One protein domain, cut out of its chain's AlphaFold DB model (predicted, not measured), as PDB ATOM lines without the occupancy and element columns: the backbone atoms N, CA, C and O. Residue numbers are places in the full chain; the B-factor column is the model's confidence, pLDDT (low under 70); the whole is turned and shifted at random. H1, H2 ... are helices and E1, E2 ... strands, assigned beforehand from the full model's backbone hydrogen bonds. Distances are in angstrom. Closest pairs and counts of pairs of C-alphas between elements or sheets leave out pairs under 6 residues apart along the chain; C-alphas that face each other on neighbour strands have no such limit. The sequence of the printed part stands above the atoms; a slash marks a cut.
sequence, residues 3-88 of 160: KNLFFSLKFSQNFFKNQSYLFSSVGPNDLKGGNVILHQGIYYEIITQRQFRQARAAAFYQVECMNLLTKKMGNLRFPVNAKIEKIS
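This is residues 3 to 88 of the 160 residues of a protein of Babesia microti (strain RI) (UniProt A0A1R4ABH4). One strongly twisted sheet of six strands makes the body, and a single helix, H1, sticks out from it as an arm with residues 3 to 20. The long hairpin of E3 and E4 reaches out at the other end, and E3 turns sharply along its length, bending the sheet between E2 and E4. The printed part has 86 residues with one named helix and six named strands, in the order H1 E1 E2 E3 E4 E5 E6; the sheet's order is E1 E6 E2 E3 E4 E5, antiparallel where its neighbours pair, though E6 and E2 meet only at a point. The class is mixed, helices and strands. The whole is loose, with a radius of gyration of the C-alphas of 17.0 A and spans of 63 by 30 by 18 A, the arm making the length.

In the sheet, E3, residues 42 to 54, bends by 88 degrees at residue 45. It forms an antiparallel hairpin with E4, residues 57 to 67, at 154 degrees; N 50 and O 62 are 2.9 A apart, within hydrogen-bond range. E4 and E5, residues 73 to 79, form another hairpin at 149 degrees, with N 63 and O 76 at 2.9 A. On the other side of E3, E2, residues 36 to 39, forms a hairpin with it, with N 37 and O 44 at 2.9 A. E2 E3 E4 E5 are a meander, each strand the antiparallel neighbour of the one before. E2 and E6, residues 84 to 87, meet only at a point, where C-alphas 37 and 86 face each other at 4.3 A. E6 and E1, residues 23 to 26, are antiparallel at 142 degrees, with N 24 and O 86 at 2.8 A. E1 and E5 are the edge strands. H1, residues 3 to 19, is not on the sheet; 12 of its 13 O i to N i+4 pairs are within hydrogen-bond range.

H1 begins at C-alpha 3, (44.831, -60.335, 72.394), and is 25.5 A long from first to last C-alpha. E3 is 28.8 A long, E4 28.2 A and E5 20.5 A; E1, E2 and E6 have 4 residues each. E3 ends at C-alpha 54, (37.755, -20.791, 26.166), and E6 at C-alpha 87, (42.688, -29.537, 55.034).

The two C-alphas farthest apart are those of Lys 3 and Ala 55, at 63.8 A. Without residues 3 to 20, which stand free, the body spans 37 by 27 by 19 A. The printed part has no cut. The link from E1 to E2, 9 residues, is short; the other links are tight. Mean pLDDT of the printed part is 83.4, and residues 3 to 22 of this predicted model are under 70.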
ATOM      1  N   LYS A   3      45.091 -61.678  71.818       42.50
ATOM      2  CA  LYS A   3      44.831 -60.335  72.394       42.50
ATOM      3  C   LYS A   3      45.429 -59.166  71.585       42.50
ATOM      4  O   LYS A   3      44.875 -58.072  71.628       42.50
ATOM      5  N   ASN A   4      46.483 -59.396  70.795       38.97
ATOM      6  CA  ASN A   4      47.134 -58.338  70.003       38.97
ATOM      7  C   ASN A   4      46.345 -57.931  68.748       38.97
ATOM      8  O   ASN A   4      46.501 -56.811  68.267       38.97
ATOM      9  N   LEU A   5      45.464 -58.799  68.235       46.34
ATOM     10  CA  LEU A   5      44.722 -58.524  67.002       46.34
ATOM     11  C   LEU A   5      43.538 -57.568  67.243       46.34
ATOM     12  O   LEU A   5      43.289 -56.669  66.446       46.34
ATOM     13  N   PHE A   6      42.858 -57.686  68.389       44.69
ATOM     14  CA  PHE A   6      41.733 -56.810  68.747       44.69
ATOM     15  C   PHE A   6      42.159 -55.367  69.065       44.69
ATOM     16  O   PHE A   6      41.411 -54.430  68.776       44.69
ATOM     17  N   PHE A   7      43.358 -55.172  69.624       45.78
ATOM     18  CA  PHE A   7      43.911 -53.837  69.873       45.78
ATOM     19  C   PHE A   7      44.289 -53.136  68.559       45.78
ATOM     20  O   PHE A   7      43.917 -51.984  68.353       45.78
ATOM     21  N   SER A   8      44.919 -53.863  67.628       43.69
ATOM     22  CA  SER A   8      45.251 -53.374  66.282       43.69
ATOM     23  C   SER A   8      44.008 -52.955  65.481       43.69
ATOM     24  O   SER A   8      44.000 -51.879  64.882       43.69
ATOM     25  N   LEU A   9      42.917 -53.730  65.539       40.66
ATOM     26  CA  LEU A   9      41.671 -53.380  64.848       40.66
ATOM     27  C   LEU A   9      40.971 -52.151  65.449       40.66
ATOM     28  O   LEU A   9      40.508 -51.299  64.694       40.66
ATOM     29  N   LYS A  10      40.915 -51.996  66.781       39.75
ATOM     30  CA  LYS A  10      40.348 -50.776  67.394       39.75
ATOM     31  C   LYS A  10      41.228 -49.540  67.176       39.75
ATOM     32  O   LYS A  10      40.691 -48.455  66.963       39.75
ATOM     33  N   PHE A  11      42.552 -49.706  67.171       41.81
ATOM     34  CA  PHE A  11      43.505 -48.648  66.832       41.81
ATOM     35  C   PHE A  11      43.323 -48.187  65.380       41.81
ATOM     36  O   PHE A  11      43.173 -46.994  65.132       41.81
ATOM     37  N   SER A  12      43.200 -49.126  64.435       45.00
ATOM     38  CA  SER A  12      42.920 -48.835  63.023       45.00
ATOM     39  C   SER A  12      41.583 -48.110  62.828       45.00
ATOM     40  O   SER A  12      41.519 -47.138  62.083       45.00
ATOM     41  N   GLN A  13      40.513 -48.539  63.502       39.53
ATOM     42  CA  GLN A  13      39.185 -47.926  63.342       39.53
ATOM     43  C   GLN A  13      39.118 -46.494  63.911       39.53
ATOM     44  O   GLN A  13      38.469 -45.629  63.322       39.53
ATOM     45  N   ASN A  14      39.821 -46.211  65.014       41.34
ATOM     46  CA  ASN A  14      39.927 -44.851  65.560       41.34
ATOM     47  C   ASN A  14      40.878 -43.957  64.742       41.34
ATOM     48  O   ASN A  14      40.616 -42.765  64.597       41.34
ATOM     49  N   PHE A  15      41.932 -44.529  64.151       46.25
ATOM     50  CA  PHE A  15      42.847 -43.821  63.249       46.25
ATOM     51  C   PHE A  15      42.136 -43.346  61.970       46.25
ATOM     52  O   PHE A  15      42.276 -42.188  61.585       46.25
ATOM     53  N   PHE A  16      41.290 -44.190  61.364       45.22
ATOM     54  CA  PHE A  16      40.471 -43.791  60.211       45.22
ATOM     55  C   PHE A  16      39.348 -42.807  60.580       45.22
ATOM     56  O   PHE A  16      39.085 -41.880  59.816       45.22
ATOM     57  N   LYS A  17      38.724 -42.934  61.762       40.84
ATOM     58  CA  LYS A  17      37.699 -41.974  62.224       40.84
ATOM     59  C   LYS A  17      38.248 -40.569  62.490       40.84
ATOM     60  O   LYS A  17      37.545 -39.600  62.224       40.84
ATOM     61  N   ASN A  18      39.482 -40.434  62.975       46.91
ATOM     62  CA  ASN A  18      40.076 -39.114  63.219       46.91
ATOM     63  C   ASN A  18      40.546 -38.413  61.932       46.91
ATOM     64  O   ASN A  18      40.623 -37.187  61.906       46.91
ATOM     65  N   GLN A  19      40.805 -39.152  60.847       49.06
ATOM     66  CA  GLN A  19      41.198 -38.552  59.566       49.06
ATOM     67  C   GLN A  19      40.033 -37.860  58.851       49.06
ATOM     68  O   GLN A  19      40.235 -36.809  58.253       49.06
ATOM     69  N   SER A  20      38.800 -38.364  58.959       50.53
ATOM     70  CA  SER A  20      37.654 -37.776  58.247       50.53
ATOM     71  C   SER A  20      37.284 -36.350  58.679       50.53
ATOM     72  O   SER A  20      36.612 -35.661  57.921       50.53
ATOM     73  N   TYR A  21      37.715 -35.884  59.857       54.69
ATOM     74  CA  TYR A  21      37.424 -34.522  60.342       54.69
ATOM     75  C   TYR A  21      38.477 -33.479  59.939       54.69
ATOM     76  O   TYR A  21      38.219 -32.279  60.032       54.69
ATOM     77  N   LEU A  22      39.656 -33.916  59.485       69.88
ATOM     78  CA  LEU A  22      40.745 -33.021  59.078       69.88
ATOM     79  C   LEU A  22      40.702 -32.681  57.589       69.88
ATOM     80  O   LEU A  22      41.332 -31.715  57.169       69.88
ATOM     81  N   PHE A  23      39.930 -33.435  56.806       83.12
ATOM     82  CA  PHE A  23      39.758 -33.218  55.379       83.12
ATOM     83  C   PHE A  23      38.303 -32.902  55.048       83.12
ATOM     84  O   PHE A  23      37.368 -33.496  55.577       83.12
ATOM     85  N   SER A  24      38.110 -31.978  54.117       91.31
ATOM     86  CA  SER A  24      36.813 -31.669  53.525       91.31
ATOM     87  C   SER A  24      36.956 -31.606  52.009       91.31
ATOM     88  O   SER A  24      37.887 -31.001  51.485       91.31
ATOM     89  N   SER A  25      36.033 -32.245  51.294       93.56
ATOM     90  CA  SER A  25      35.984 -32.174  49.834       93.56
ATOM     91  C   SER A  25      35.280 -30.888  49.416       93.56
ATOM     92  O   SER A  25      34.118 -30.687  49.766       93.56
ATOM     93  N   VAL A  26      35.947 -30.049  48.626       95.94
ATOM     94  CA  VAL A  26      35.394 -28.785  48.107       95.94
ATOM     95  C   VAL A  26      35.571 -28.676  46.594       95.94
ATOM     96  O   VAL A  26      36.446 -29.329  46.020       95.94
ATOM     97  N   GLY A  27      34.740 -27.861  45.941       97.38
ATOM     98  CA  GLY A  27      34.942 -27.513  44.537       97.38
ATOM     99  C   GLY A  27      36.022 -26.431  44.372       97.38
ATOM    100  O   GLY A  27      36.300 -25.688  45.316       97.38
ATOM    101  N   PRO A  28      36.608 -26.261  43.171       97.06
ATOM    102  CA  PRO A  28      37.601 -25.214  42.922       97.06
ATOM    103  C   PRO A  28      37.050 -23.798  43.133       97.06
ATOM    104  O   PRO A  28      37.783 -22.902  43.539       97.06
ATOM    105  N   ASN A  29      35.750 -23.605  42.889       96.94
ATOM    106  CA  ASN A  29      35.066 -22.330  43.094       96.94
ATOM    107  C   ASN A  29      35.018 -21.899  44.568       96.94
ATOM    108  O   ASN A  29      34.965 -20.707  44.860       96.94
ATOM    109  N   ASP A  30      35.040 -22.867  45.487       96.94
ATOM    110  CA  ASP A  30      34.939 -22.633  46.929       96.94
ATOM    111  C   ASP A  30      36.312 -22.378  47.574       96.94
ATOM    112  O   ASP A  30      36.407 -22.108  48.777       96.94
ATOM    113  N   LEU A  31      37.394 -22.472  46.791       97.50
ATOM    114  CA  LEU A  31      38.731 -22.151  47.263       97.50
ATOM    115  C   LEU A  31      38.870 -20.644  47.496       97.50
ATOM    116  O   LEU A  31      38.549 -19.819  46.640       97.50
ATOM    117  N   LYS A  32      39.395 -20.301  48.671       96.62
ATOM    118  CA  LYS A  32      39.697 -18.939  49.108       96.62
ATOM    119  C   LYS A  32      41.167 -18.850  49.496       96.62
ATOM    120  O   LYS A  32      41.760 -19.859  49.877       96.62
ATOM    121  N   GLY A  33      41.724 -17.642  49.428       97.25
ATOM    122  CA  GLY A  33      43.064 -17.367  49.936       97.25
ATOM    123  C   GLY A  33      43.206 -17.818  51.394       97.25
ATOM    124  O   GLY A  33      42.285 -17.635  52.191       97.25
ATOM    125  N   GLY A  34      44.326 -18.453  51.720       95.31
ATOM    126  CA  GLY A  34      44.603 -19.030  53.035       95.31
ATOM    127  C   GLY A  34      44.063 -20.445  53.256       95.31
ATOM    128  O   GLY A  34      44.474 -21.098  54.216       95.31
ATOM    129  N   ASN A  35      43.186 -20.966  52.385       96.38
ATOM    130  CA  ASN A  35      42.826 -22.384  52.441       96.38
ATOM    131  C   ASN A  35      44.074 -23.239  52.198       96.38
ATOM    132  O   ASN A  35      44.872 -22.925  51.318       96.38
ATOM    133  N   VAL A  36      44.196 -24.358  52.908       96.94
ATOM    134  CA  VAL A  36      45.239 -25.353  52.641       96.94
ATOM    135  C   VAL A  36      44.622 -26.578  51.991       96.94
ATOM    136  O   VAL A  36      43.568 -27.045  52.421       96.94
ATOM    137  N   ILE A  37      45.256 -27.084  50.938       96.50
ATOM    138  CA  ILE A  37      44.824 -28.282  50.216       96.50
ATOM    139  C   ILE A  37      45.946 -29.316  50.160       96.50
ATOM    140  O   ILE A  37      47.127 -28.959  50.196       96.50
ATOM    141  N   LEU A  38      45.567 -30.588  50.040       94.62
ATOM    142  CA  LEU A  38      46.480 -31.673  49.694       94.62
ATOM    143  C   LEU A  38      46.296 -32.002  48.217       94.62
ATOM    144  O   LEU A  38      45.206 -32.368  47.778       94.62
ATOM    145  N   HIS A  39      47.361 -31.875  47.435       94.25
ATOM    146  CA  HIS A  39      47.336 -32.255  46.031       94.25
ATOM    147  C   HIS A  39      48.581 -33.065  45.698       94.25
ATOM    148  O   HIS A  39      49.696 -32.588  45.878       94.25
ATOM    149  N   GLN A  40      48.386 -34.306  45.237       91.75
ATOM    150  CA  GLN A  40      49.480 -35.224  44.882       91.75
ATOM    151  C   GLN A  40      50.504 -35.410  46.022       91.75
ATOM    152  O   GLN A  40      51.708 -35.473  45.791       91.75
ATOM    153  N   GLY A  41      50.022 -35.465  47.269       90.81
ATOM    154  CA  GLY A  41      50.867 -35.613  48.460       90.81
ATOM    155  C   GLY A  41      51.592 -34.338  48.903       90.81
ATOM    156  O   GLY A  41      52.368 -34.388  49.852       90.81
ATOM    157  N   ILE A  42      51.341 -33.199  48.253       93.75
ATOM    158  CA  ILE A  42      51.964 -31.914  48.580       93.75
ATOM    159  C   ILE A  42      50.919 -30.961  49.162       93.75
ATOM    160  O   ILE A  42      49.806 -30.830  48.645       93.75
ATOM    161  N   TYR A  43      51.300 -30.281  50.243       95.56
ATOM    162  CA  TYR A  43      50.492 -29.251  50.881       95.56
ATOM    163  C   TYR A  43      50.657 -27.912  50.164       95.56
ATOM    164  O   TYR A  43      51.774 -27.398  50.033       95.56
ATOM    165  N   TYR A  44      49.534 -27.324  49.766       97.56
ATOM    166  CA  TYR A  44      49.494 -26.011  49.138       97.56
ATOM    167  C   TYR A  44      48.597 -25.065  49.918       97.56
ATOM    168  O   TYR A  44      47.451 -25.401  50.207       97.56
ATOM    169  N   GLU A  45      49.096 -23.868  50.201       97.50
ATOM    170  CA  GLU A  45      48.256 -22.753  50.620       97.50
ATOM    171  C   GLU A  45      47.772 -21.997  49.386       97.50
ATOM    172  O   GLU A  45      48.561 -21.607  48.522       97.50
ATOM    173  N   ILE A  46      46.462 -21.810  49.289       98.19
ATOM    174  CA  ILE A  46      45.840 -21.078  48.195       98.19
ATOM    175  C   ILE A  46      46.111 -19.589  48.373       98.19
ATOM    176  O   ILE A  46      45.880 -19.032  49.443       98.19
ATOM    177  N   ILE A  47      46.534 -18.938  47.296       98.12
ATOM    178  CA  ILE A  47      46.654 -17.483  47.222       98.12
ATOM    179  C   ILE A  47      45.389 -16.925  46.577       98.12
ATOM    180  O   ILE A  47      44.665 -16.141  47.187       98.12
ATOM    181  N   THR A  48      45.065 -17.396  45.371       98.19
ATOM    182  CA  THR A  48      43.849 -17.008  44.652       98.19
ATOM    183  C   THR A  48      43.438 -18.064  43.624       98.19
ATOM    184  O   THR A  48      44.211 -18.958  43.279       98.19
ATOM    185  N   GLN A  49      42.209 -17.971  43.122       97.94
ATOM    186  CA  GLN A  49      41.684 -18.838  42.069       97.94
ATOM    187  C   GLN A  49      40.948 -18.021  41.009       97.94
ATOM    188  O   GLN A  49      40.343 -16.989  41.310       97.94
ATOM    189  N   ARG A  50      40.992 -18.489  39.758       97.38
ATOM    190  CA  ARG A  50      40.249 -17.889  38.647       97.38
ATOM    191  C   ARG A  50      39.729 -18.948  37.687       97.38
ATOM    192  O   ARG A  50      40.486 -19.804  37.230       97.38
ATOM    193  N   GLN A  51      38.456 -18.838  37.314       96.12
ATOM    194  CA  GLN A  51      37.874 -19.653  36.251       96.12
ATOM    195  C   GLN A  51      38.257 -19.100  34.870       96.12
ATOM    196  O   GLN A  51      38.063 -17.918  34.587       96.12
ATOM    197  N   PHE A  52      38.728 -19.975  33.987       95.50
ATOM    198  CA  PHE A  52      38.962 -19.701  32.575       95.50
ATOM    199  C   PHE A  52      37.941 -20.456  31.724       95.50
ATOM    200  O   PHE A  52      37.690 -21.647  31.923       95.50
ATOM    201  N   ARG A  53      37.357 -19.751  30.752       91.88
ATOM    202  CA  ARG A  53      36.458 -20.309  29.737       91.88
ATOM    203  C   ARG A  53      37.044 -19.971  28.370       91.88
ATOM    204  O   ARG A  53      37.209 -18.797  28.059       91.88
ATOM    205  N   GLN A  54      37.383 -20.978  27.571       87.44
ATOM    206  CA  GLN A  54      37.755 -20.791  26.166       87.44
ATOM    207  C   GLN A  54      36.595 -21.252  25.287       87.44
ATOM    208  O   GLN A  54      35.947 -22.243  25.605       87.44
ATOM    209  N   ALA A  55      36.350 -20.562  24.173       82.19
ATOM    210  CA  ALA A  55      35.161 -20.775  23.341       82.19
ATOM    211  C   ALA A  55      34.938 -22.241  22.916       82.19
ATOM    212  O   ALA A  55      33.798 -22.687  22.842       82.19
ATOM    213  N   ARG A  56      36.018 -22.988  22.643       85.31
ATOM    214  CA  ARG A  56      35.970 -24.387  22.180       85.31
ATOM    215  C   ARG A  56      36.687 -25.382  23.099       85.31
ATOM    216  O   ARG A  56      36.860 -26.530  22.705       85.31
ATOM    217  N   ALA A  57      37.119 -24.969  24.292       85.75
ATOM    218  CA  ALA A  57      37.798 -25.862  25.235       85.75
ATOM    219  C   ALA A  57      37.027 -25.970  26.554       85.75
ATOM    220  O   ALA A  57      36.287 -25.063  26.936       85.75
ATOM    221  N   ALA A  58      37.224 -27.086  27.259       89.50
ATOM    222  CA  ALA A  58      36.631 -27.289  28.572       89.50
ATOM    223  C   ALA A  58      37.092 -26.192  29.547       89.50
ATOM    224  O   ALA A  58      38.272 -25.843  29.607       89.50
ATOM    225  N   ALA A  59      36.146 -25.647  30.312       94.50
ATOM    226  CA  ALA A  59      36.452 -24.665  31.341       94.50
ATOM    227  C   ALA A  59      37.290 -25.297  32.464       94.50
ATOM    228  O   ALA A  59      37.122 -26.471  32.803       94.50
ATOM    229  N   PHE A  60      38.158 -24.498  33.075       96.44
ATOM    230  CA  PHE A  60      39.000 -24.928  34.190       96.44
ATOM    231  C   PHE A  60      39.233 -23.779  35.168       96.44
ATOM    232  O   PHE A  60      39.014 -22.613  34.843       96.44
ATOM    233  N   TYR A  61      39.691 -24.113  36.365       97.69
ATOM    234  CA  TYR A  61      40.190 -23.164  37.347       97.69
ATOM    235  C   TYR A  61      41.710 -23.191  37.345       97.69
ATOM    236  O   TYR A  61      42.312 -24.260  37.447       97.69
ATOM    237  N   GLN A  62      42.325 -22.019  37.234       97.81
ATOM    238  CA  GLN A  62      43.728 -21.838  37.578       97.81
ATOM    239  C   GLN A  62      43.797 -21.352  39.019       97.81
ATOM    240  O   GLN A  62      43.132 -20.381  39.382       97.81
ATOM    241  N   VAL A  63      44.583 -22.046  39.828       98.31
ATOM    242  CA  VAL A  63      44.735 -21.779  41.252       98.31
ATOM    243  C   VAL A  63      46.187 -21.417  41.510       98.31
ATOM    244  O   VAL A  63      47.077 -22.254  41.353       98.31
ATOM    245  N   GLU A  64      46.417 -20.167  41.888       98.50
ATOM    246  CA  GLU A  64      47.714 -19.703  42.360       98.50
ATOM    247  C   GLU A  64      47.881 -20.125  43.817       98.50
ATOM    248  O   GLU A  64      46.985 -19.939  44.649       98.50
ATOM    249  N   CYS A  65      49.016 -20.737  44.126       98.19
ATOM    250  CA  CYS A  65      49.255 -21.329  45.430       98.19
ATOM    251  C   CYS A  65      50.739 -21.330  45.792       98.19
ATOM    252  O   CYS A  65      51.612 -21.228  44.929       98.19
ATOM    253  N   MET A  66      51.013 -21.483  47.082       97.56
ATOM    254  CA  MET A  66      52.352 -21.651  47.625       97.56
ATOM    255  C   MET A  66      52.520 -23.074  48.149       97.56
ATOM    256  O   MET A  66      51.705 -23.554  48.936       97.56
ATOM    257  N   ASN A  67      53.599 -23.745  47.746       96.50
ATOM    258  CA  ASN A  67      54.003 -25.007  48.357       96.50
ATOM    259  C   ASN A  67      54.458 -24.743  49.800       96.50
ATOM    260  O   ASN A  67      55.410 -23.993  50.017       96.50
ATOM    261  N   LEU A  68      53.803 -25.365  50.782       94.06
ATOM    262  CA  LEU A  68      54.066 -25.081  52.195       94.06
ATOM    263  C   LEU A  68      55.395 -25.641  52.715       94.06
ATOM    264  O   LEU A  68      55.913 -25.090  53.686       94.06
ATOM    265  N   LEU A  69      55.951 -26.665  52.058       90.62
ATOM    266  CA  LEU A  69      57.260 -27.238  52.390       90.62
ATOM    267  C   LEU A  69      58.399 -26.410  51.797       90.62
ATOM    268  O   LEU A  69      59.362 -26.101  52.483       90.62
ATOM    269  N   THR A  70      58.301 -26.045  50.516       92.69
ATOM    270  CA  THR A  70      59.407 -25.368  49.816       92.69
ATOM    271  C   THR A  70      59.274 -23.848  49.776       92.69
ATOM    272  O   THR A  70      60.172 -23.194  49.254       92.69
ATOM    273  N   LYS A  71      58.131 -23.296  50.205       92.19
ATOM    274  CA  LYS A  71      57.766 -21.866  50.111       92.19
ATOM    275  C   LYS A  71      57.835 -21.285  48.697       92.19
ATOM    276  O   LYS A  71      58.016 -20.091  48.498       92.19
ATOM    277  N   LYS A  72      57.683 -22.137  47.677       94.25
ATOM    278  CA  LYS A  72      57.709 -21.716  46.269       94.25
ATOM    279  C   LYS A  72      56.293 -21.473  45.766       94.25
ATOM    280  O   LYS A  72      55.414 -22.310  45.973       94.25
ATOM    281  N   MET A  73      56.115 -20.358  45.065       97.31
ATOM    282  CA  MET A  73      54.884 -20.037  44.347       97.31
ATOM    283  C   MET A  73      54.710 -20.948  43.131       97.31
ATOM    284  O   MET A  73      55.683 -21.344  42.484       97.31
ATOM    285  N   GLY A  74      53.464 -21.269  42.806       96.94
ATOM    286  CA  GLY A  74      53.115 -22.135  41.692       96.94
ATOM    287  C   GLY A  74      51.662 -21.976  41.259       96.94
ATOM    288  O   GLY A  74      50.882 -21.221  41.839       96.94
ATOM    289  N   ASN A  75      51.304 -22.706  40.206       97.44
ATOM    290  CA  ASN A  75      49.954 -22.724  39.661       97.44
ATOM    291  C   ASN A  75      49.483 -24.166  39.476       97.44
ATOM    292  O   ASN A  75      50.167 -24.964  38.834       97.44
ATOM    293  N   LEU A  76      48.292 -24.471  39.982       97.56
ATOM    294  CA  LEU A  76      47.585 -25.726  39.738       97.56
ATOM    295  C   LEU A  76      46.389 -25.479  38.817       97.56
ATOM    296  O   LEU A  76      45.834 -24.379  38.771       97.56
ATOM    297  N   ARG A  77      45.988 -26.507  38.066       96.81
ATOM    298  CA  ARG A  77      44.805 -26.460  37.201       96.81
ATOM    299  C   ARG A  77      43.829 -27.549  37.592       96.81
ATOM    300  O   ARG A  77      44.199 -28.718  37.650       96.81
ATOM    301  N   PHE A  78      42.578 -27.158  37.793       97.19
ATOM    302  CA  PHE A  78      41.505 -28.071  38.154       97.19
ATOM    303  C   PHE A  78      40.348 -27.974  37.157       97.19
ATOM    304  O   PHE A  78      39.923 -26.865  36.820       97.19
ATOM    305  N   PRO A  79      39.792 -29.107  36.698       96.12
ATOM    306  CA  PRO A  79      38.486 -29.127  36.048       96.12
ATOM    307  C   PRO A  79      37.410 -28.481  36.930       96.12
ATOM    308  O   PRO A  79      37.488 -28.549  38.155       96.12
ATOM    309  N   VAL A  80      36.371 -27.897  36.327       95.44
ATOM    310  CA  VAL A  80      35.288 -27.214  37.071       95.44
ATOM    311  C   VAL A  80      34.582 -28.130  38.079       95.44
ATOM    312  O   VAL A  80      34.178 -27.669  39.140       95.44
ATOM    313  N   ASN A  81      34.458 -29.419  37.768       95.25
ATOM    314  CA  ASN A  81      33.813 -30.429  38.610       95.25
ATOM    315  C   ASN A  81      34.798 -31.215  39.495       95.25
ATOM    316  O   ASN A  81      34.420 -32.248  40.051       95.25
ATOM    317  N   ALA A  82      36.055 -30.775  39.599       96.38
ATOM    318  CA  ALA A  82      37.034 -31.439  40.445       96.38
ATOM    319  C   ALA A  82      36.596 -31.420  41.916       96.38
ATOM    320  O   ALA A  82      36.012 -30.449  42.397       96.38
ATOM    321  N   LYS A  83      36.928 -32.489  42.637       95.38
ATOM    322  CA  LYS A  83      36.851 -32.531  44.097       95.38
ATOM    323  C   LYS A  83      38.254 -32.342  44.645       95.38
ATOM    324  O   LYS A  83      39.156 -33.095  44.284       95.38
ATOM    325  N   ILE A  84      38.433 -31.316  45.463       96.44
ATOM    326  CA  ILE A  84      39.723 -30.941  46.037       96.44
ATOM    327  C   ILE A  84      39.687 -31.231  47.533       96.44
ATOM    328  O   ILE A  84      38.740 -30.851  48.224       96.44
ATOM    329  N   GLU A  85      40.725 -31.897  48.027       94.69
ATOM    330  CA  GLU A  85      40.903 -32.190  49.445       94.69
ATOM    331  C   GLU A  85      41.429 -30.949  50.167       94.69
ATOM    332  O   GLU A  85      42.619 -30.633  50.125       94.69
ATOM    333  N   LYS A  86      40.528 -30.219  50.826       95.31
ATOM    334  CA  LYS A  86      40.874 -29.105  51.708       95.31
ATOM    335  C   LYS A  86      41.150 -29.626  53.111       95.31
ATOM    336  O   LYS A  86      40.354 -30.385  53.657       95.31
ATOM    337  N   ILE A  87      42.235 -29.155  53.703       93.94
ATOM    338  CA  ILE A  87      42.688 -29.537  55.034       93.94
ATOM    339  C   ILE A  87      42.301 -28.472  56.055       93.94
ATOM    340  O   ILE A  87      42.472 -27.273  55.820       93.94
ATOM    341  N   SER A  88      41.829 -28.927  57.208       91.06
ATOM    342  CA  SER A  88      41.697 -28.123  58.418       91.06
ATOM    343  C   SER A  88      43.001 -28.197  59.208       91.06
ATOM    344  O   SER A  88      43.427 -29.276  59.618       91.06
TER     345      SER A  88